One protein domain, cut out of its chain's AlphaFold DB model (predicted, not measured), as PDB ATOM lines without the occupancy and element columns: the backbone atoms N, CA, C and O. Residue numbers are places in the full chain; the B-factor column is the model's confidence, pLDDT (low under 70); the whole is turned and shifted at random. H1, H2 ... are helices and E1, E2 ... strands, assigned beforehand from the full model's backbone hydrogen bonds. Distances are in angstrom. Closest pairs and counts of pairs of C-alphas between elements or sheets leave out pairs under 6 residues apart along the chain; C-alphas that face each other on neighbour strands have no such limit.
ATOM      1  N   ILE A   7     -55.794  -2.262 -30.266       93.94
ATOM      2  CA  ILE A   7     -55.691  -1.084 -31.131       93.94
ATOM      3  C   ILE A   7     -54.610  -1.356 -32.170       93.94
ATOM      4  O   ILE A   7     -53.439  -1.513 -31.826       93.94
ATOM      5  N   LEU A   8     -54.993  -1.388 -33.444       94.62
ATOM      6  CA  LEU A   8     -54.078  -1.592 -34.558       94.62
ATOM      7  C   LEU A   8     -53.740  -0.235 -35.177       94.62
ATOM      8  O   LEU A   8     -54.622   0.458 -35.682       94.62
ATOM      9  N   LEU A   9     -52.472   0.164 -35.124       93.81
ATOM     10  CA  LEU A   9     -51.994   1.394 -35.751       93.81
ATOM     11  C   LEU A   9     -51.327   1.058 -37.081       93.81
ATOM     12  O   LEU A   9     -50.354   0.309 -37.106       93.81
ATOM     13  N   ALA A  10     -51.832   1.654 -38.157       91.88
ATOM     14  CA  ALA A  10     -51.282   1.501 -39.499       91.88
ATOM     15  C   ALA A  10     -50.746   2.834 -40.033       91.88
ATOM     16  O   ALA A  10     -51.361   3.886 -39.803       91.88
ATOM     17  N   GLU A  11     -49.615   2.790 -40.738       86.69
ATOM     18  CA  GLU A  11     -48.957   3.988 -41.289       86.69
ATOM     19  C   GLU A  11     -49.373   4.340 -42.723       86.69
ATOM     20  O   GLU A  11     -49.363   5.516 -43.086       86.69
ATOM     21  N   CYS A  12     -49.763   3.343 -43.520       87.31
ATOM     22  CA  CYS A  12     -50.150   3.501 -44.919       87.31
ATOM     23  C   CYS A  12     -51.463   2.759 -45.217       87.31
ATOM     24  O   CYS A  12     -51.945   1.963 -44.403       87.31
ATOM     25  N   TYR A  13     -52.052   3.012 -46.390       89.06
ATOM     26  CA  TYR A  13     -53.342   2.432 -46.770       89.06
ATOM     27  C   TYR A  13     -53.294   0.910 -46.920       89.06
ATOM     28  O   TYR A  13     -54.214   0.225 -46.468       89.06
ATOM     29  N   ALA A  14     -52.217   0.364 -47.483       87.88
ATOM     30  CA  ALA A  14     -52.036  -1.078 -47.575       87.88
ATOM     31  C   ALA A  14     -51.915  -1.721 -46.178       87.88
ATOM     32  O   ALA A  14     -52.626  -2.682 -45.871       87.88
ATOM     33  N   ASN A  15     -51.132  -1.119 -45.277       90.69
ATOM     34  CA  ASN A  15     -51.035  -1.542 -43.876       90.69
ATOM     35  C   ASN A  15     -52.378  -1.452 -43.146       90.69
ATOM     36  O   ASN A  15     -52.726  -2.337 -42.363       90.69
ATOM     37  N   ALA A  16     -53.170  -0.417 -43.431       91.94
ATOM     38  CA  ALA A  16     -54.505  -0.266 -42.872       91.94
ATOM     39  C   ALA A  16     -55.446  -1.380 -43.341       91.94
ATOM     40  O   ALA A  16     -56.207  -1.898 -42.526       91.94
ATOM     41  N   CYS A  17     -55.362  -1.796 -44.606       91.56
ATOM     42  CA  CYS A  17     -56.142  -2.921 -45.114       91.56
ATOM     43  C   CYS A  17     -55.790  -4.227 -44.383       91.56
ATOM     44  O   CYS A  17     -56.682  -4.921 -43.899       91.56
ATOM     45  N   ILE A  18     -54.500  -4.539 -44.212       91.56
ATOM     46  CA  ILE A  18     -54.088  -5.725 -43.441       91.56
ATOM     47  C   ILE A  18     -54.550  -5.628 -41.987       91.56
ATOM     48  O   ILE A  18     -55.089  -6.592 -41.444       91.56
ATOM     49  N   ALA A  19     -54.411  -4.457 -41.363       93.62
ATOM     50  CA  ALA A  19     -54.906  -4.228 -40.013       93.62
ATOM     51  C   ALA A  19     -56.420  -4.490 -39.911       93.62
ATOM     52  O   ALA A  19     -56.860  -5.145 -38.970       93.62
ATOM     53  N   GLN A  20     -57.218  -4.054 -40.891       92.94
ATOM     54  CA  GLN A  20     -58.664  -4.309 -40.925       92.94
ATOM     55  C   GLN A  20     -58.991  -5.803 -41.033       92.94
ATOM     56  O   GLN A  20     -59.939  -6.274 -40.411       92.94
ATOM     57  N   GLN A  21     -58.199  -6.572 -41.778       91.19
ATOM     58  CA  GLN A  21     -58.372  -8.026 -41.859       91.19
ATOM     59  C   GLN A  21     -58.006  -8.721 -40.535       91.19
ATOM     60  O   GLN A  21     -58.636  -9.703 -40.138       91.19
ATOM     61  N   LEU A  22     -57.007  -8.201 -39.819       92.31
ATOM     62  CA  LEU A  22     -56.609  -8.714 -38.508       92.31
ATOM     63  C   LEU A  22     -57.640  -8.389 -37.415       92.31
ATOM     64  O   LEU A  22     -57.892  -9.234 -36.552       92.31
ATOM     65  N   THR A  23     -58.282  -7.213 -37.441       91.12
ATOM     66  CA  THR A  23     -59.286  -6.848 -36.419       91.12
ATOM     67  C   THR A  23     -60.519  -7.735 -36.437       91.12
ATOM     68  O   THR A  23     -61.100  -7.952 -35.372       91.12
ATOM     69  N   GLN A  24     -60.884  -8.294 -37.595       85.81
ATOM     70  CA  GLN A  24     -61.977  -9.266 -37.707       85.81
ATOM     71  C   GLN A  24     -61.757 -10.495 -36.811       85.81
ATOM     72  O   GLN A  24     -62.724 -11.077 -36.330       85.81
ATOM     73  N   ARG A  25     -60.494 -10.862 -36.551       86.12
ATOM     74  CA  ARG A  25     -60.113 -12.010 -35.712       86.12
ATOM     75  C   ARG A  25     -59.708 -11.619 -34.291       86.12
ATOM     76  O   ARG A  25     -59.915 -12.379 -33.352       86.12
ATOM     77  N   LEU A  26     -59.085 -10.450 -34.126       85.75
ATOM     78  CA  LEU A  26     -58.538  -9.997 -32.842       85.75
ATOM     79  C   LEU A  26     -59.539  -9.218 -31.980       85.75
ATOM     80  O   LEU A  26     -59.214  -8.915 -30.837       85.75
ATOM     81  N   HIS A  27     -60.726  -8.882 -32.502       82.62
ATOM     82  CA  HIS A  27     -61.672  -7.958 -31.866       82.62
ATOM     83  C   HIS A  27     -60.976  -6.638 -31.493       82.62
ATOM     84  O   HIS A  27     -60.675  -6.359 -30.330       82.62
ATOM     85  N   GLY A  28     -60.662  -5.847 -32.523       88.06
ATOM     86  CA  GLY A  28     -59.858  -4.629 -32.422       88.06
ATOM     87  C   GLY A  28     -60.437  -3.437 -33.180       88.06
ATOM     88  O   GLY A  28     -61.349  -3.588 -33.991       88.06
ATOM     89  N   GLU A  29     -59.854  -2.260 -32.965       93.06
ATOM     90  CA  GLU A  29     -60.066  -1.082 -33.814       93.06
ATOM     91  C   GLU A  29     -58.803  -0.749 -34.613       93.06
ATOM     92  O   GLU A  29     -57.686  -0.845 -34.104       93.06
ATOM     93  N   VAL A  30     -58.975  -0.332 -35.869       93.69
ATOM     94  CA  VAL A  30     -57.875   0.170 -36.700       93.69
ATOM     95  C   VAL A  30     -57.842   1.686 -36.623       93.69
ATOM     96  O   VAL A  30     -58.842   2.352 -36.886       93.69
ATOM     97  N   ARG A  31     -56.671   2.247 -36.334       92.56
ATOM     98  CA  ARG A  31     -56.397   3.677 -36.485       92.56
ATOM     99  C   ARG A  31     -55.336   3.856 -37.557       92.56
ATOM    100  O   ARG A  31     -54.136   3.753 -37.298       92.56
ATOM    101  N   HIS A  32     -55.800   4.132 -38.767       88.69
ATOM    102  CA  HIS A  32     -54.929   4.525 -39.860       88.69
ATOM    103  C   HIS A  32     -54.516   5.987 -39.670       88.69
ATOM    104  O   HIS A  32     -55.361   6.860 -39.477       88.69
ATOM    105  N   THR A  33     -53.213   6.252 -39.688       78.31
ATOM    106  CA  THR A  33     -52.689   7.619 -39.610       78.31
ATOM    107  C   THR A  33     -51.758   7.855 -40.796       78.31
ATOM    108  O   THR A  33     -50.540   7.785 -40.622       78.31
ATOM    109  N   PRO A  34     -52.311   8.113 -42.000       66.12
ATOM    110  CA  PRO A  34     -51.485   8.391 -43.166       66.12
ATOM    111  C   PRO A  34     -50.616   9.615 -42.854       66.12
ATOM    112  O   PRO A  34     -51.080  10.544 -42.188       66.12
ATOM    113  N   LEU A  35     -49.360   9.619 -43.316       60.28
ATOM    114  CA  LEU A  35     -48.353  10.684 -43.110       60.28
ATOM    115  C   LEU A  35     -47.600  10.662 -41.768       60.28
ATOM    116  O   LEU A  35     -46.745  11.521 -41.516       60.28
ATOM    117  N   TYR A  36     -47.868   9.695 -40.893       61.53
ATOM    118  CA  TYR A  36     -47.023   9.487 -39.722       61.53
ATOM    119  C   TYR A  36     -45.813   8.659 -40.135       61.53
ATOM    120  O   TYR A  36     -45.895   7.441 -40.196       61.53
ATOM    121  N   GLY A  37     -44.678   9.322 -40.369       68.38
ATOM    122  CA  GLY A  37     -43.399   8.617 -40.454       68.38
ATOM    123  C   GLY A  37     -43.214   7.712 -39.233       68.38
ATOM    124  O   GLY A  37     -43.628   8.072 -38.122       68.38
ATOM    125  N   ARG A  38     -42.611   6.543 -39.443       73.38
ATOM    126  CA  ARG A  38     -42.520   5.430 -38.488       73.38
ATOM    127  C   ARG A  38     -42.198   5.839 -37.045       73.38
ATOM    128  O   ARG A  38     -42.841   5.397 -36.098       73.38
ATOM    129  N   ASP A  39     -41.252   6.747 -36.835       78.69
ATOM    130  CA  ASP A  39     -40.886   7.187 -35.482       78.69
ATOM    131  C   ASP A  39     -42.072   7.810 -34.729       78.69
ATOM    132  O   ASP A  39     -42.230   7.627 -33.520       78.69
ATOM    133  N   LYS A  40     -42.948   8.531 -35.440       83.69
ATOM    134  CA  LYS A  40     -44.163   9.106 -34.857       83.69
ATOM    135  C   LYS A  40     -45.189   8.019 -34.541       83.69
ATOM    136  O   LYS A  40     -45.823   8.112 -33.489       83.69
ATOM    137  N   ILE A  41     -45.356   7.005 -35.402       87.06
ATOM    138  CA  ILE A  41     -46.321   5.924 -35.140       87.06
ATOM    139  C   ILE A  41     -45.868   5.045 -33.971       87.06
ATOM    140  O   ILE A  41     -46.683   4.739 -33.099       87.06
ATOM    141  N   VAL A  42     -44.567   4.752 -33.855       87.88
ATOM    142  CA  VAL A  42     -44.024   4.010 -32.707       87.88
ATOM    143  C   VAL A  42     -44.155   4.821 -31.415       87.88
ATOM    144  O   VAL A  42     -44.663   4.304 -30.422       87.88
ATOM    145  N   LYS A  43     -43.808   6.118 -31.413       88.44
ATOM    146  CA  LYS A  43     -44.017   6.991 -30.237       88.44
ATOM    147  C   LYS A  43     -45.486   7.057 -29.818       88.44
ATOM    148  O   LYS A  43     -45.791   7.048 -28.626       88.44
ATOM    149  N   LYS A  44     -46.407   7.106 -30.784       89.31
ATOM    150  CA  LYS A  44     -47.852   7.060 -30.527       89.31
ATOM    151  C   LYS A  44     -48.257   5.726 -29.897       89.31
ATOM    152  O   LYS A  44     -48.979   5.750 -28.904       89.31
ATOM    153  N   ALA A  45     -47.756   4.597 -30.402       91.00
ATOM    154  CA  ALA A  45     -47.998   3.279 -29.815       91.00
ATOM    155  C   ALA A  45     -47.516   3.195 -28.363       91.00
ATOM    156  O   ALA A  45     -48.282   2.788 -27.494       91.00
ATOM    157  N   VAL A  46     -46.294   3.662 -28.085       91.38
ATOM    158  CA  VAL A  46     -45.725   3.725 -26.727       91.38
ATOM    159  C   VAL A  46     -46.597   4.570 -25.808       91.38
ATOM    160  O   VAL A  46     -46.998   4.106 -24.743       91.38
ATOM    161  N   ARG A  47     -46.992   5.769 -26.252       90.44
ATOM    162  CA  ARG A  47     -47.886   6.642 -25.482       90.44
ATOM    163  C   ARG A  47     -49.220   5.960 -25.166       90.44
ATOM    164  O   ARG A  47     -49.705   6.074 -24.046       90.44
ATOM    165  N   MET A  48     -49.816   5.259 -26.129       90.00
ATOM    166  CA  MET A  48     -51.083   4.548 -25.934       90.00
ATOM    167  C   MET A  48     -50.927   3.357 -24.982       90.00
ATOM    168  O   MET A  48     -51.745   3.188 -24.081       90.00
ATOM    169  N   ALA A  49     -49.859   2.575 -25.128       89.94
ATOM    170  CA  ALA A  49     -49.584   1.441 -24.256       89.94
ATOM    171  C   ALA A  49     -49.312   1.874 -22.807       89.94
ATOM    172  O   ALA A  49     -49.808   1.244 -21.878       89.94
ATOM    173  N   GLN A  50     -48.569   2.965 -22.599       89.75
ATOM    174  CA  GLN A  50     -48.205   3.445 -21.264       89.75
ATOM    175  C   GLN A  50     -49.327   4.233 -20.583       89.75
ATOM    176  O   GLN A  50     -49.679   3.936 -19.447       89.75
ATOM    177  N   ILE A  51     -49.888   5.241 -21.260       86.25
ATOM    178  CA  ILE A  51     -50.846   6.169 -20.638       86.25
ATOM    179  C   ILE A  51     -52.233   5.539 -20.541       86.25
ATOM    180  O   ILE A  51     -52.925   5.717 -19.545       86.25
ATOM    181  N   LEU A  52     -52.649   4.803 -21.575       84.88
ATOM    182  CA  LEU A  52     -53.997   4.235 -21.653       84.88
ATOM    183  C   LEU A  52     -54.038   2.759 -21.232       84.88
ATOM    184  O   LEU A  52     -55.108   2.157 -21.257       84.88
ATOM    185  N   ASN A  53     -52.890   2.163 -20.873       85.44
ATOM    186  CA  ASN A  53     -52.747   0.727 -20.600       85.44
ATOM    187  C   ASN A  53     -53.337  -0.154 -21.727       85.44
ATOM    188  O   ASN A  53     -53.912  -1.221 -21.479       85.44
ATOM    189  N   ALA A  54     -53.247   0.337 -22.969       88.06
ATOM    190  CA  ALA A  54     -53.819  -0.302 -24.145       88.06
ATOM    191  C   ALA A  54     -52.904  -1.407 -24.688       88.06
ATOM    192  O   ALA A  54     -51.680  -1.342 -24.568       88.06
ATOM    193  N   ARG A  55     -53.507  -2.408 -25.334       91.88
ATOM    194  CA  ARG A  55     -52.794  -3.399 -26.143       91.88
ATOM    195  C   ARG A  55     -52.712  -2.888 -27.574       91.88
ATOM    196  O   ARG A  55     -53.748  -2.647 -28.194       91.88
ATOM    197  N   VAL A  56     -51.498  -2.693 -28.079       94.12
ATOM    198  CA  VAL A  56     -51.276  -2.070 -29.389       94.12
ATOM    199  C   VAL A  56     -50.591  -3.055 -30.327       94.12
ATOM    200  O   VAL A  56     -49.651  -3.740 -29.936       94.12
ATOM    201  N   ILE A  57     -51.041  -3.108 -31.575       95.19
ATOM    202  CA  ILE A  57     -50.323  -3.768 -32.666       95.19
ATOM    203  C   ILE A  57     -49.968  -2.689 -33.684       95.19
ATOM    204  O   ILE A  57     -50.830  -1.930 -34.125       95.19
ATOM    205  N   LEU A  58     -48.697  -2.602 -34.043       93.75
ATOM    206  CA  LEU A  58     -48.228  -1.783 -35.152       93.75
ATOM    207  C   LEU A  58     -48.257  -2.608 -36.435       93.75
ATOM    208  O   LEU A  58     -47.815  -3.752 -36.427       93.75
ATOM    209  N   VAL A  59     -48.743  -2.021 -37.523       92.75
ATOM    210  CA  VAL A  59     -48.665  -2.581 -38.876       92.75
ATOM    211  C   VAL A  59     -47.967  -1.544 -39.749       92.75
ATOM    212  O   VAL A  59     -48.534  -0.484 -40.026       92.75
ATOM    213  N   ILE A  60     -46.704  -1.805 -40.077       89.50
ATOM    214  CA  ILE A  60     -45.784  -0.827 -40.675       89.50
ATOM    215  C   ILE A  60     -44.905  -1.470 -41.750       89.50
ATOM    216  O   ILE A  60     -44.711  -2.685 -41.761       89.50
ATOM    217  N   ASP A  61     -44.317  -0.647 -42.608       84.75
ATOM    218  CA  ASP A  61     -43.320  -1.058 -43.583       84.75
ATOM    219  C   ASP A  61     -41.903  -0.832 -43.024       84.75
ATOM    220  O   ASP A  61     -41.644   0.046 -42.188       84.75
ATOM    221  N   TYR A  62     -40.946  -1.645 -43.466       74.06
ATOM    222  CA  TYR A  62     -39.531  -1.323 -43.331       74.06
ATOM    223  C   TYR A  62     -39.214  -0.149 -44.252       74.06
ATOM    224  O   TYR A  62     -39.656  -0.085 -45.391       74.06
ATOM    225  N   GLU A  63     -38.354   0.753 -43.791       62.97
ATOM    226  CA  GLU A  63     -37.695   1.704 -44.682       62.97
ATOM    227  C   GLU A  63     -36.201   1.406 -44.711       62.97
ATOM    228  O   GLU A  63     -35.601   0.978 -43.716       62.97
ATOM    229  N   ARG A  64     -35.578   1.659 -45.861       63.22
ATOM    230  CA  ARG A  64     -34.139   1.469 -46.048       63.22
ATOM    231  C   ARG A  64     -33.347   2.439 -45.154       63.22
ATOM    232  O   ARG A  64     -33.728   3.592 -44.968       63.22
ATOM    233  N   GLY A  65     -32.200   1.993 -44.642       65.25
ATOM    234  CA  GLY A  65     -31.239   2.838 -43.918       65.25
ATOM    235  C   GLY A  65     -31.419   2.873 -42.393       65.25
ATOM    236  O   GLY A  65     -31.939   1.937 -41.797       65.25
ATOM    237  N   ASN A  66     -30.967   3.953 -41.740       61.47
ATOM    238  CA  ASN A  66     -30.928   4.099 -40.264       61.47
ATOM    239  C   ASN A  66     -32.287   3.887 -39.575       61.47
ATOM    240  O   ASN A  66     -32.368   3.524 -38.405       61.47
ATOM    241  N   ALA A  67     -33.338   4.101 -40.349       61.44
ATOM    242  CA  ALA A  67     -34.737   3.896 -40.059       61.44
ATOM    243  C   ALA A  67     -35.046   2.461 -39.553       61.44
ATOM    244  O   ALA A  67     -35.723   2.273 -38.539       61.44
ATOM    245  N   ARG A  68     -34.442   1.454 -40.197       73.50
ATOM    246  CA  ARG A  68     -34.506   0.025 -39.843       73.50
ATOM    247  C   ARG A  68     -33.936  -0.271 -38.456       73.50
ATOM    248  O   ARG A  68     -34.537  -1.008 -37.680       73.50
ATOM    249  N   ARG A  69     -32.830   0.387 -38.101       76.81
ATOM    250  CA  ARG A  69     -32.120   0.167 -36.832       76.81
ATOM    251  C   ARG A  69     -32.998   0.453 -35.613       76.81
ATOM    252  O   ARG A  69     -32.851  -0.212 -34.595       76.81
ATOM    253  N   TYR A  70     -33.911   1.422 -35.697       77.75
ATOM    254  CA  TYR A  70     -34.816   1.715 -34.585       77.75
ATOM    255  C   TYR A  70     -35.798   0.565 -34.328       77.75
ATOM    256  O   TYR A  70     -36.035   0.216 -33.174       77.75
ATOM    257  N   ILE A  71     -36.334  -0.051 -35.383       82.44
ATOM    258  CA  ILE A  71     -37.208  -1.220 -35.247       82.44
ATOM    259  C   ILE A  71     -36.420  -2.411 -34.708       82.44
ATOM    260  O   ILE A  71     -36.821  -2.983 -33.699       82.44
ATOM    261  N   ASP A  72     -35.262  -2.703 -35.297       81.88
ATOM    262  CA  ASP A  72     -34.449  -3.860 -34.915       81.88
ATOM    263  C   ASP A  72     -33.933  -3.773 -33.462       81.88
ATOM    264  O   ASP A  72     -33.767  -4.793 -32.800       81.88
ATOM    265  N   ILE A  73     -33.701  -2.563 -32.931       84.06
ATOM    266  CA  ILE A  73     -33.294  -2.366 -31.526       84.06
ATOM    267  C   ILE A  73     -34.471  -2.520 -30.556       84.06
ATOM    268  O   ILE A  73     -34.294  -3.036 -29.454       84.06
ATOM    269  N   ASN A  74     -35.658  -2.018 -30.910       86.62
ATOM    270  CA  ASN A  74     -36.774  -1.931 -29.962       86.62
ATOM    271  C   ASN A  74     -37.699  -3.154 -29.998       86.62
ATOM    272  O   ASN A  74     -38.424  -3.394 -29.029       86.62
ATOM    273  N   PHE A  75     -37.690  -3.919 -31.087       90.06
ATOM    274  CA  PHE A  75     -38.555  -5.075 -31.276       90.06
ATOM    275  C   PHE A  75     -37.738  -6.354 -31.421       90.06
ATOM    276  O   PHE A  75     -36.828  -6.443 -32.237       90.06
ATOM    277  N   HIS A  76     -38.139  -7.388 -30.685       92.12
ATOM    278  CA  HIS A  76     -37.679  -8.747 -30.944       92.12
ATOM    279  C   HIS A  76     -38.545  -9.340 -32.053       92.12
ATOM    280  O   HIS A  76     -39.631  -9.860 -31.784       92.12
ATOM    281  N   LEU A  77     -38.098  -9.176 -33.297       91.19
ATOM    282  CA  LEU A  77     -38.804  -9.617 -34.495       91.19
ATOM    283  C   LEU A  77     -38.371 -11.020 -34.921       91.19
ATOM    284  O   LEU A  77     -37.183 -11.316 -34.998       91.19
ATOM    285  N   ASN A  78     -39.346 -11.847 -35.288       92.25
ATOM    286  CA  ASN A  78     -39.138 -13.111 -35.978       92.25
ATOM    287  C   ASN A  78     -39.665 -12.986 -37.404       92.25
ATOM    288  O   ASN A  78     -40.754 -12.458 -37.626       92.25
ATOM    289  N   GLN A  79     -38.901 -13.475 -38.376       91.25
ATOM    290  CA  GLN A  79     -39.359 -13.510 -39.757       91.25
ATOM    291  C   GLN A  79     -40.378 -14.643 -39.940       91.25
ATOM    292  O   GLN A  79     -40.100 -15.792 -39.603       91.25
ATOM    293  N   ILE A  80     -41.547 -14.320 -40.496       88.75
ATOM    294  CA  ILE A  80     -42.617 -15.272 -40.798       88.75
ATOM    295  C   ILE A  80     -42.907 -15.271 -42.300       88.75
ATOM    296  O   ILE A  80     -43.785 -14.584 -42.816       88.75
ATOM    297  N   GLY A  81     -42.123 -16.060 -43.028       83.31
ATOM    298  CA  GLY A  81     -42.162 -16.090 -44.486       83.31
ATOM    299  C   GLY A  81     -41.378 -14.943 -45.122       83.31
ATOM    300  O   GLY A  81     -40.516 -14.311 -44.513       83.31
ATOM    301  N   GLU A  82     -41.619 -14.708 -46.403       81.38
ATOM    302  CA  GLU A  82     -40.786 -13.799 -47.181       81.38
ATOM    303  C   GLU A  82     -41.227 -12.336 -47.006       81.38
ATOM    304  O   GLU A  82     -42.341 -11.979 -47.396       81.38
ATOM    305  N   GLY A  83     -40.347 -11.500 -46.444       83.81
ATOM    306  CA  GLY A  83     -40.572 -10.058 -46.290       83.81
ATOM    307  C   GLY A  83     -41.591  -9.668 -45.217       83.81
ATOM    308  O   GLY A  83     -42.129  -8.570 -45.275       83.81
ATOM    309  N   ILE A  84     -41.899 -10.547 -44.256       89.50
ATOM    310  CA  ILE A  84     -42.836 -10.260 -43.159       89.50
ATOM    311  C   ILE A  84     -42.181 -10.639 -41.842       89.50
ATOM    312  O   ILE A  84     -41.695 -11.757 -41.673       89.50
ATOM    313  N   HIS A  85     -42.208  -9.719 -40.891       92.06
ATOM    314  CA  HIS A  85     -41.661  -9.903 -39.561       92.06
ATOM    315  C   HIS A  85     -42.734  -9.622 -38.520       92.06
ATOM    316  O   HIS A  85     -43.480  -8.651 -38.633       92.06
ATOM    317  N   VAL A  86     -42.808 -10.463 -37.494       94.25
ATOM    318  CA  VAL A  86     -43.725 -10.283 -36.370       94.25
ATOM    319  C   VAL A  86     -42.960 -10.389 -35.068       94.25
ATOM    320  O   VAL A  86     -42.095 -11.247 -34.899       94.25
ATOM    321  N   GLY A  87     -43.279  -9.513 -34.125       94.00
ATOM    322  CA  GLY A  87     -42.622  -9.541 -32.832       94.00
ATOM    323  C   GLY A  87     -43.215  -8.597 -31.814       94.00
ATOM    324  O   GLY A  87     -44.286  -8.022 -32.007       94.00
ATOM    325  N   ARG A  88     -42.491  -8.447 -30.709       93.94
ATOM    326  CA  ARG A  88     -42.911  -7.665 -29.543       93.94
ATOM    327  C   ARG A  88     -41.858  -6.654 -29.135       93.94
ATOM    328  O   ARG A  88     -40.658  -6.922 -29.209       93.94
ATOM    329  N   MET A  89     -42.319  -5.515 -28.637       91.75
ATOM    330  CA  MET A  89     -41.462  -4.559 -27.953       91.75
ATOM    331  C   MET A  89     -41.176  -5.064 -26.532       91.75
ATOM    332  O   MET A  89     -42.090  -5.478 -25.823       91.75
ATOM    333  N   ALA A  90     -39.914  -5.044 -26.099       79.44
ATOM    334  CA  ALA A  90     -39.516  -5.674 -24.834       79.44
ATOM    335  C   ALA A  90     -40.211  -5.072 -23.596       79.44
ATOM    336  O   ALA A  90     -40.555  -5.796 -22.665       79.44
ATOM    337  N   GLN A  91     -40.425  -3.754 -23.595       79.75
ATOM    338  CA  GLN A  91     -40.828  -2.983 -22.413       79.75
ATOM    339  C   GLN A  91     -42.310  -2.571 -22.406       79.75
ATOM    340  O   GLN A  91     -42.765  -1.927 -21.460       79.75
ATOM    341  N   HIS A  92     -43.077  -2.916 -23.444       84.94
ATOM    342  CA  HIS A  92     -44.444  -2.425 -23.624       84.94
ATOM    343  C   HIS A  92     -45.373  -3.509 -24.175       84.94
ATOM    344  O   HIS A  92     -44.932  -4.422 -24.867       84.94
ATOM    345  N   ASN A  93     -46.682  -3.368 -23.927       86.81
ATOM    346  CA  ASN A  93     -47.734  -4.215 -24.511       86.81
ATOM    347  C   ASN A  93     -47.974  -3.864 -25.992       86.81
ATOM    348  O   ASN A  93     -49.086  -3.508 -26.392       86.81
ATOM    349  N   ILE A  94     -46.899  -3.902 -26.782       93.62
ATOM    350  CA  ILE A  94     -46.872  -3.526 -28.190       93.62
ATOM    351  C   ILE A  94     -46.321  -4.695 -28.990       93.62
ATOM    352  O   ILE A  94     -45.193  -5.138 -28.766       93.62
ATOM    353  N   LEU A  95     -47.112  -5.152 -29.951       95.19
ATOM    354  CA  LEU A  95     -46.668  -6.056 -31.000       95.19
ATOM    355  C   LEU A  95     -46.422  -5.265 -32.286       95.19
ATOM    356  O   LEU A  95     -46.971  -4.177 -32.468       95.19
ATOM    357  N   ALA A  96     -45.619  -5.813 -33.184       94.12
ATOM    358  CA  ALA A  96     -45.388  -5.254 -34.506       94.12
ATOM    359  C   ALA A  96     -45.522  -6.331 -35.579       94.12
ATOM    360  O   ALA A  96     -45.051  -7.452 -35.399       94.12
ATOM    361  N   VAL A  97     -46.147  -5.942 -36.685       93.62
ATOM    362  CA  VAL A  97     -46.115  -6.583 -37.995       93.62
ATOM    363  C   VAL A  97     -45.356  -5.624 -38.906       93.62
ATOM    364  O   VAL A  97     -45.756  -4.465 -39.040       93.62
ATOM    365  N   VAL A  98     -44.248  -6.085 -39.479       91.00
ATOM    366  CA  VAL A  98     -43.334  -5.263 -40.279       91.00
ATOM    367  C   VAL A  98     -43.105  -5.910 -41.645       91.00
ATOM    368  O   VAL A  98     -42.735  -7.083 -41.705       91.00
ATOM    369  N   PHE A  99     -43.302  -5.159 -42.731       88.62
ATOM    370  CA  PHE A  99     -43.124  -5.632 -44.113       88.62
ATOM    371  C   PHE A  99     -41.803  -5.133 -44.739       88.62
ATOM    372  O   PHE A  99     -41.602  -3.929 -44.825       88.62
ATOM    373  N   ASP A 100     -40.899  -6.017 -45.193       82.19
ATOM    374  CA  ASP A 100     -39.585  -5.683 -45.809       82.19
ATOM    375  C   ASP A 100     -39.563  -5.989 -47.321       82.19
ATOM    376  O   ASP A 100     -39.808  -7.148 -47.679       82.19
ATOM    377  N   PRO A 101     -39.231  -5.038 -48.229       64.31
ATOM    378  CA  PRO A 101     -38.882  -3.621 -48.017       64.31
ATOM    379  C   PRO A 101     -40.059  -2.632 -48.105       64.31
ATOM    380  O   PRO A 101     -39.849  -1.440 -47.916       64.31
ATOM    381  N   ASN A 102     -41.267  -3.099 -48.426       74.38
ATOM    382  CA  ASN A 102     -42.558  -2.437 -48.208       74.38
ATOM    383  C   ASN A 102     -43.673  -3.464 -48.437       74.38
ATOM    384  O   ASN A 102     -43.432  -4.515 -49.040       74.38
ATOM    385  N   ILE A 103     -44.883  -3.199 -47.951       76.88
ATOM    386  CA  ILE A 103     -46.012  -4.115 -48.107       76.88
ATOM    387  C   ILE A 103     -46.379  -4.373 -49.575       76.88
ATOM    388  O   ILE A 103     -46.720  -5.507 -49.922       76.88
ATOM    389  N   GLU A 104     -46.275  -3.380 -50.458       78.56
ATOM    390  CA  GLU A 104     -46.588  -3.546 -51.876       78.56
ATOM    391  C   GLU A 104     -45.674  -4.590 -52.528       78.56
ATOM    392  O   GLU A 104     -46.153  -5.526 -53.164       78.56
ATOM    393  N   GLU A 105     -44.367  -4.512 -52.301       73.38
ATOM    394  CA  GLU A 105     -43.372  -5.454 -52.810       73.38
ATOM    395  C   GLU A 105     -43.399  -6.795 -52.058       73.38
ATOM    396  O   GLU A 105     -43.264  -7.855 -52.673       73.38
ATOM    397  N   ALA A 106     -43.593  -6.785 -50.736       69.94
ATOM    398  CA  ALA A 106     -43.542  -7.988 -49.901       69.94
ATOM    399  C   ALA A 106     -44.794  -8.875 -50.038       69.94
ATOM    400  O   ALA A 106     -44.708 -10.109 -49.938       69.94
ATOM    401  N   LEU A 107     -45.961  -8.265 -50.262       73.44
ATOM    402  CA  LEU A 107     -47.245  -8.963 -50.324       73.44
ATOM    403  C   LEU A 107     -47.910  -8.928 -51.695       73.44
ATOM    404  O   LEU A 107     -48.503  -9.932 -52.078       73.44
ATOM    405  N   ILE A 108     -47.860  -7.810 -52.414       75.50
ATOM    406  CA  ILE A 108     -48.821  -7.554 -53.494       75.50
ATOM    407  C   ILE A 108     -48.194  -7.847 -54.860       75.50
ATOM    408  O   ILE A 108     -48.652  -8.732 -55.583       75.50
ATOM    409  N   CYS A 109     -47.073  -7.205 -55.184       78.44
ATOM    410  CA  CYS A 109     -46.407  -7.295 -56.487       78.44
ATOM    411  C   CYS A 109     -45.784  -8.664 -56.793       78.44
ATOM    412  O   CYS A 109     -45.408  -8.937 -57.930       78.44
ATOM    413  N   LYS A 110     -45.696  -9.555 -55.800       75.69
ATOM    414  CA  LYS A 110     -45.293 -10.956 -56.003       75.69
ATOM    415  C   LYS A 110     -46.398 -11.827 -56.586       75.69
ATOM    416  O   LYS A 110     -46.123 -12.906 -57.105       75.69
ATOM    417  N   HIS A 111     -47.647 -11.388 -56.469       76.75
ATOM    418  CA  HIS A 111     -48.821 -12.172 -56.844       76.75
ATOM    419  C   HIS A 111     -49.661 -11.500 -57.933       76.75
ATOM    420  O   HIS A 111     -50.598 -12.107 -58.442       76.75
ATOM    421  N   MET A 112     -49.303 -10.280 -58.331       75.56
ATOM    422  CA  MET A 112     -49.887  -9.585 -59.470       75.56
ATOM    423  C   MET A 112     -48.852  -8.695 -60.156       75.56
ATOM    424  O   MET A 112     -47.852  -8.300 -59.558       75.56
ATOM    425  N   ARG A 113     -49.111  -8.331 -61.413       80.31
ATOM    426  CA  ARG A 113     -48.282  -7.359 -62.124       80.31
ATOM    427  C   ARG A 113     -48.517  -5.964 -61.542       80.31
ATOM    428  O   ARG A 113     -49.564  -5.370 -61.781       80.31
ATOM    429  N   CYS A 114     -47.533  -5.436 -60.823       81.25
ATOM    430  CA  CYS A 114     -47.540  -4.045 -60.381       81.25
ATOM    431  C   CYS A 114     -47.062  -3.131 -61.508       81.25
ATOM    432  O   CYS A 114     -45.872  -3.061 -61.812       81.25
ATOM    433  N   THR A 115     -48.006  -2.450 -62.151       84.38
ATOM    434  CA  THR A 115     -47.718  -1.271 -62.974       84.38
ATOM    435  C   THR A 115     -47.576  -0.043 -62.072       84.38
ATOM    436  O   THR A 115     -47.963  -0.078 -60.904       84.38
ATOM    437  N   GLU A 116     -47.040   1.060 -62.597       83.31
ATOM    438  CA  GLU A 116     -46.989   2.328 -61.850       83.31
ATOM    439  C   GLU A 116     -48.384   2.799 -61.409       83.31
ATOM    440  O   GLU A 116     -48.536   3.316 -60.306       83.31
ATOM    441  N   GLU A 117     -49.403   2.551 -62.234       83.38
ATOM    442  CA  GLU A 117     -50.807   2.849 -61.936       83.38
ATOM    443  C   GLU A 117     -51.313   2.048 -60.728       83.38
ATOM    444  O   GLU A 117     -51.767   2.636 -59.750       83.38
ATOM    445  N   VAL A 118     -51.111   0.725 -60.726       81.81
ATOM    446  CA  VAL A 118     -51.460  -0.132 -59.580       81.81
ATOM    447  C   VAL A 118     -50.704   0.308 -58.327       81.81
ATOM    448  O   VAL A 118     -51.278   0.385 -57.245       81.81
ATOM    449  N   MET A 119     -49.419   0.646 -58.448       81.94
ATOM    450  CA  MET A 119     -48.630   1.137 -57.315       81.94
ATOM    451  C   MET A 119     -49.166   2.457 -56.751       81.94
ATOM    452  O   MET A 119     -49.106   2.670 -55.539       81.94
ATOM    453  N   ALA A 120     -49.690   3.346 -57.594       82.38
ATOM    454  CA  ALA A 120     -50.328   4.577 -57.144       82.38
ATOM    455  C   ALA A 120     -51.646   4.293 -56.402       82.38
ATOM    456  O   ALA A 120     -51.897   4.891 -55.354       82.38
ATOM    457  N   GLU A 121     -52.447   3.342 -56.885       83.88
ATOM    458  CA  GLU A 121     -53.694   2.916 -56.236       83.88
ATOM    459  C   GLU A 121     -53.446   2.234 -54.882       83.88
ATOM    460  O   GLU A 121     -54.142   2.523 -53.905       83.88
ATOM    461  N   LEU A 122     -52.408   1.395 -54.791       81.44
ATOM    462  CA  LEU A 122     -51.974   0.735 -53.552       81.44
ATOM    463  C   LEU A 122     -51.476   1.715 -52.485       81.44
ATOM    464  O   LEU A 122     -51.633   1.471 -51.289       81.44
ATOM    465  N   LYS A 123     -50.941   2.860 -52.910       81.31
ATOM    466  CA  LYS A 123     -50.563   3.965 -52.019       81.31
ATOM    467  C   LYS A 123     -51.736   4.876 -51.663       81.31
ATOM    468  O   LYS A 123     -51.569   5.798 -50.862       81.31
ATOM    469  N   GLY A 124     -52.907   4.651 -52.253       83.56
ATOM    470  CA  GLY A 124     -54.093   5.480 -52.100       83.56
ATOM    471  C   GLY A 124     -55.202   4.841 -51.257       83.56
ATOM    472  O   GLY A 124     -55.110   3.688 -50.837       83.56
ATOM    473  N   PRO A 125     -56.314   5.568 -51.041       84.06
ATOM    474  CA  PRO A 125     -57.475   5.088 -50.284       84.06
ATOM    475  C   PRO A 125     -58.088   3.778 -50.790       84.06
ATOM    476  O   PRO A 125     -58.753   3.078 -50.029       84.06
ATOM    477  N   HIS A 126     -57.863   3.442 -52.059       83.50
ATOM    478  CA  HIS A 126     -58.413   2.258 -52.712       83.50
ATOM    479  C   HIS A 126     -57.518   1.018 -52.611       83.50
ATOM    480  O   HIS A 126     -57.907  -0.035 -53.110       83.50
ATOM    481  N   ALA A 127     -56.383   1.091 -51.905       84.56
ATOM    482  CA  ALA A 127     -55.440  -0.018 -51.750       84.56
ATOM    483  C   ALA A 127     -56.112  -1.349 -51.384       84.56
ATOM    484  O   ALA A 127     -55.779  -2.405 -51.923       84.56
ATOM    485  N   CYS A 128     -57.108  -1.301 -50.496       85.75
ATOM    486  CA  CYS A 128     -57.765  -2.508 -50.014       85.75
ATOM    487  C   CYS A 128     -58.562  -3.245 -51.102       85.75
ATOM    488  O   CYS A 128     -58.640  -4.470 -51.062       85.75
ATOM    489  N   ASN A 129     -59.065  -2.539 -52.122       83.75
ATOM    490  CA  ASN A 129     -59.764  -3.164 -53.246       83.75
ATOM    491  C   ASN A 129     -58.845  -4.122 -54.010       83.75
ATOM    492  O   ASN A 129     -59.276  -5.193 -54.411       83.75
ATOM    493  N   HIS A 130     -57.563  -3.787 -54.151       78.44
ATOM    494  CA  HIS A 130     -56.597  -4.652 -54.831       78.44
ATOM    495  C   HIS A 130     -56.120  -5.793 -53.929       78.44
ATOM    496  O   HIS A 130     -55.935  -6.917 -54.386       78.44
ATOM    497  N   ILE A 131     -55.961  -5.521 -52.631       81.19
ATOM    498  CA  ILE A 131     -55.426  -6.480 -51.654       81.19
ATOM    499  C   ILE A 131     -56.424  -7.608 -51.358       81.19
ATOM    500  O   ILE A 131     -56.034  -8.773 -51.279       81.19
ATOM    501  N   MET A 132     -57.712  -7.292 -51.200       78.31
ATOM    502  CA  MET A 132     -58.706  -8.261 -50.715       78.31
ATOM    503  C   MET A 132     -58.984  -9.422 -51.677       78.31
ATOM    504  O   MET A 132     -59.435 -10.476 -51.233       78.31
ATOM    505  N   HIS A 133     -58.724  -9.254 -52.974       74.75
ATOM    506  CA  HIS A 133     -59.003 -10.284 -53.978       74.75
ATOM    507  C   HIS A 133     -57.869 -11.298 -54.156       74.75
ATOM    508  O   HIS A 133     -58.021 -12.279 -54.885       74.75
ATOM    509  N   ILE A 134     -56.737 -11.105 -53.479       77.62
ATOM    510  CA  ILE A 134     -55.569 -11.967 -53.625       77.62
ATOM    511  C   ILE A 134     -55.633 -13.079 -52.567       77.62
ATOM    512  O   ILE A 134     -55.340 -12.863 -51.392       77.62
ATOM    513  N   ALA A 135     -55.992 -14.297 -52.982       74.94
ATOM    514  CA  ALA A 135     -56.162 -15.448 -52.083       74.94
ATOM    515  C   ALA A 135     -54.909 -15.762 -51.236       74.94
ATOM    516  O   ALA A 135     -55.012 -16.134 -50.067       74.94
ATOM    517  N   THR A 136     -53.710 -15.552 -51.789       78.56
ATOM    518  CA  THR A 136     -52.449 -15.748 -51.056       78.56
ATOM    519  C   THR A 136     -52.259 -14.727 -49.931       78.56
ATOM    520  O   THR A 136     -51.638 -15.049 -48.919       78.56
ATOM    521  N   ILE A 137     -52.841 -13.526 -50.034       80.25
ATOM    522  CA  ILE A 137     -52.795 -12.532 -48.954       80.25
ATOM    523  C   ILE A 137     -53.629 -13.000 -47.763       80.25
ATOM    524  O   ILE A 137     -53.186 -12.849 -46.627       80.25
ATOM    525  N   GLN A 138     -54.780 -13.640 -47.982       82.88
ATOM    526  CA  GLN A 138     -55.596 -14.170 -46.882       82.88
ATOM    527  C   GLN A 138     -54.839 -15.225 -46.063       82.88
ATOM    528  O   GLN A 138     -54.871 -15.190 -44.833       82.88
ATOM    529  N   GLN A 139     -54.096 -16.114 -46.729       86.44
ATOM    530  CA  GLN A 139     -53.234 -17.099 -46.060       86.44
ATOM    531  C   GLN A 139     -52.112 -16.429 -45.256       86.44
ATOM    532  O   GLN A 139     -51.800 -16.837 -44.134       86.44
ATOM    533  N   LYS A 140     -51.516 -15.362 -45.800       88.38
ATOM    534  CA  LYS A 140     -50.493 -14.585 -45.092       88.38
ATOM    535  C   LYS A 140     -51.066 -13.849 -43.880       88.38
ATOM    536  O   LYS A 140     -50.445 -13.883 -42.825       88.38
ATOM    537  N   VAL A 141     -52.263 -13.264 -43.979       90.06
ATOM    538  CA  VAL A 141     -52.972 -12.667 -42.831       90.06
ATOM    539  C   VAL A 141     -53.219 -13.708 -41.740       90.06
ATOM    540  O   VAL A 141     -53.011 -13.408 -40.569       90.06
TER     541      VAL A 141
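Overview. This is residues 7 to 141 of the 153 residues of an uncharacterized protein of Pyrobaculum aerophilum (UniProt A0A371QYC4). Picture a strongly twisted sheet of six strands with helices over both faces: H1 covers one face over the E2, E1 and E3 part, while H2 and H3 cover the opposite face. Four short helices, H4 to H7, gather beyond the end of the sheet where E3 and E6 finish; H4, H6 and H7 touch H1 there, H4 and H7 only just, and H5, beside H6, has its centre farthest from the mean of the C-alphas, at 18.0 A. The 135 printed residues include seven named helices and six named strands, in the order E1 H1 E2 H2 E3 H3 E4 E5 E6 H4 H5 H6 H7. The sheet's order is E2 E1 E3 E6 E5 E4, mixed, and the class is mixed, helices and strands. The whole is compact, with a radius of gyration of the C-alphas of 14.2 A and spans of 42 by 33 by 27 A.

Along the chain. Begin with the sheet at C-alpha 7, (-55.691, -1.084, -31.131), where E1, residues 7 to 10, starts. Its other strands are E2, residues 28 to 32; E3, residues 55 to 61, the longest at 20.0 A; E4, residues 75 to 79; E5, residues 84 to 89, 16.3 A; and E6, residues 94 to 99, 16.5 A. Find C-alpha 13 at (-53.342, 2.432, -46.770); from there H1 runs 19.4 A to residue 26. H2, residues 38 to 51, covers 19.7 A, and H3, residues 66 to 74, 13.3 A. The shorter helices are H4, residues 103 to 108; H5, residues 116 to 122; H6, residues 127 to 131; and H7, residues 135 to 141, which ends at C-alpha 141, (-52.972, -12.667, -42.831).

Arrangement. Look first at E3 and E6, parallel at 17 degrees, where N 58 and O 95 are 2.8 A apart, within hydrogen-bond range. E1 is parallel to E3, with N 9 and O 57 at 2.8 A, and edge strand E2 is parallel to E1, with N 8 and O 29 at 2.8 A. E4, E5 and E6 form a meander, each strand the antiparallel neighbour of the one before; see N 78 and O 86 at 2.8 A, and N 85 and O 98 at 2.8 A. E1, H1, E2 is a strand-helix-strand unit, two parallel neighbours joined through a helix, with a right-handed crossover. Two split units, whose strands have others between them, are E2, H2, E3 and E3, H3, E4, both right-handed. H1 is on the sheet at a height of 7.1 A and runs along the strands, over E1. On the opposite face H2 lies over E3 at a height of 8.9 A, and its closest C-alphas to E3 are those of Ala 49 and Arg 55, 6.1 A. H3, on the same face as H2, has a height of 9.1 A. H1 is the hub: its residues 13 to 17 touch H6, the closest C-alphas being those of Cys 17 and Cys 128, 5.2 A. H1 and H7 only just touch, with 3 pairs of C-alphas within 8 A, the closest those of Leu 22 and Val 141, 6.9 A. H4 only grazes the sheet, and H5 and H6 only just touch, only at the corner, with Glu 121 and Ala 127 the closest C-alphas at 5.6 A. In H2, H4, H5, H6 and H7 every O i to N i+4 pair is within hydrogen-bond range; H1 has 8 of 10 and H3 3 of 5.

Size, cuts and confidence. The C-alphas farthest apart are those of Ile 51 and Arg 113, 43.7 A. The printed part has no cut and no long link; H4 to H5, with 7 residues between, is short. Check the B-factor column for pLDDT under 70 at residues 34 to 37, 63 to 67, 101 and 106; the mean of the printed part is 84.0.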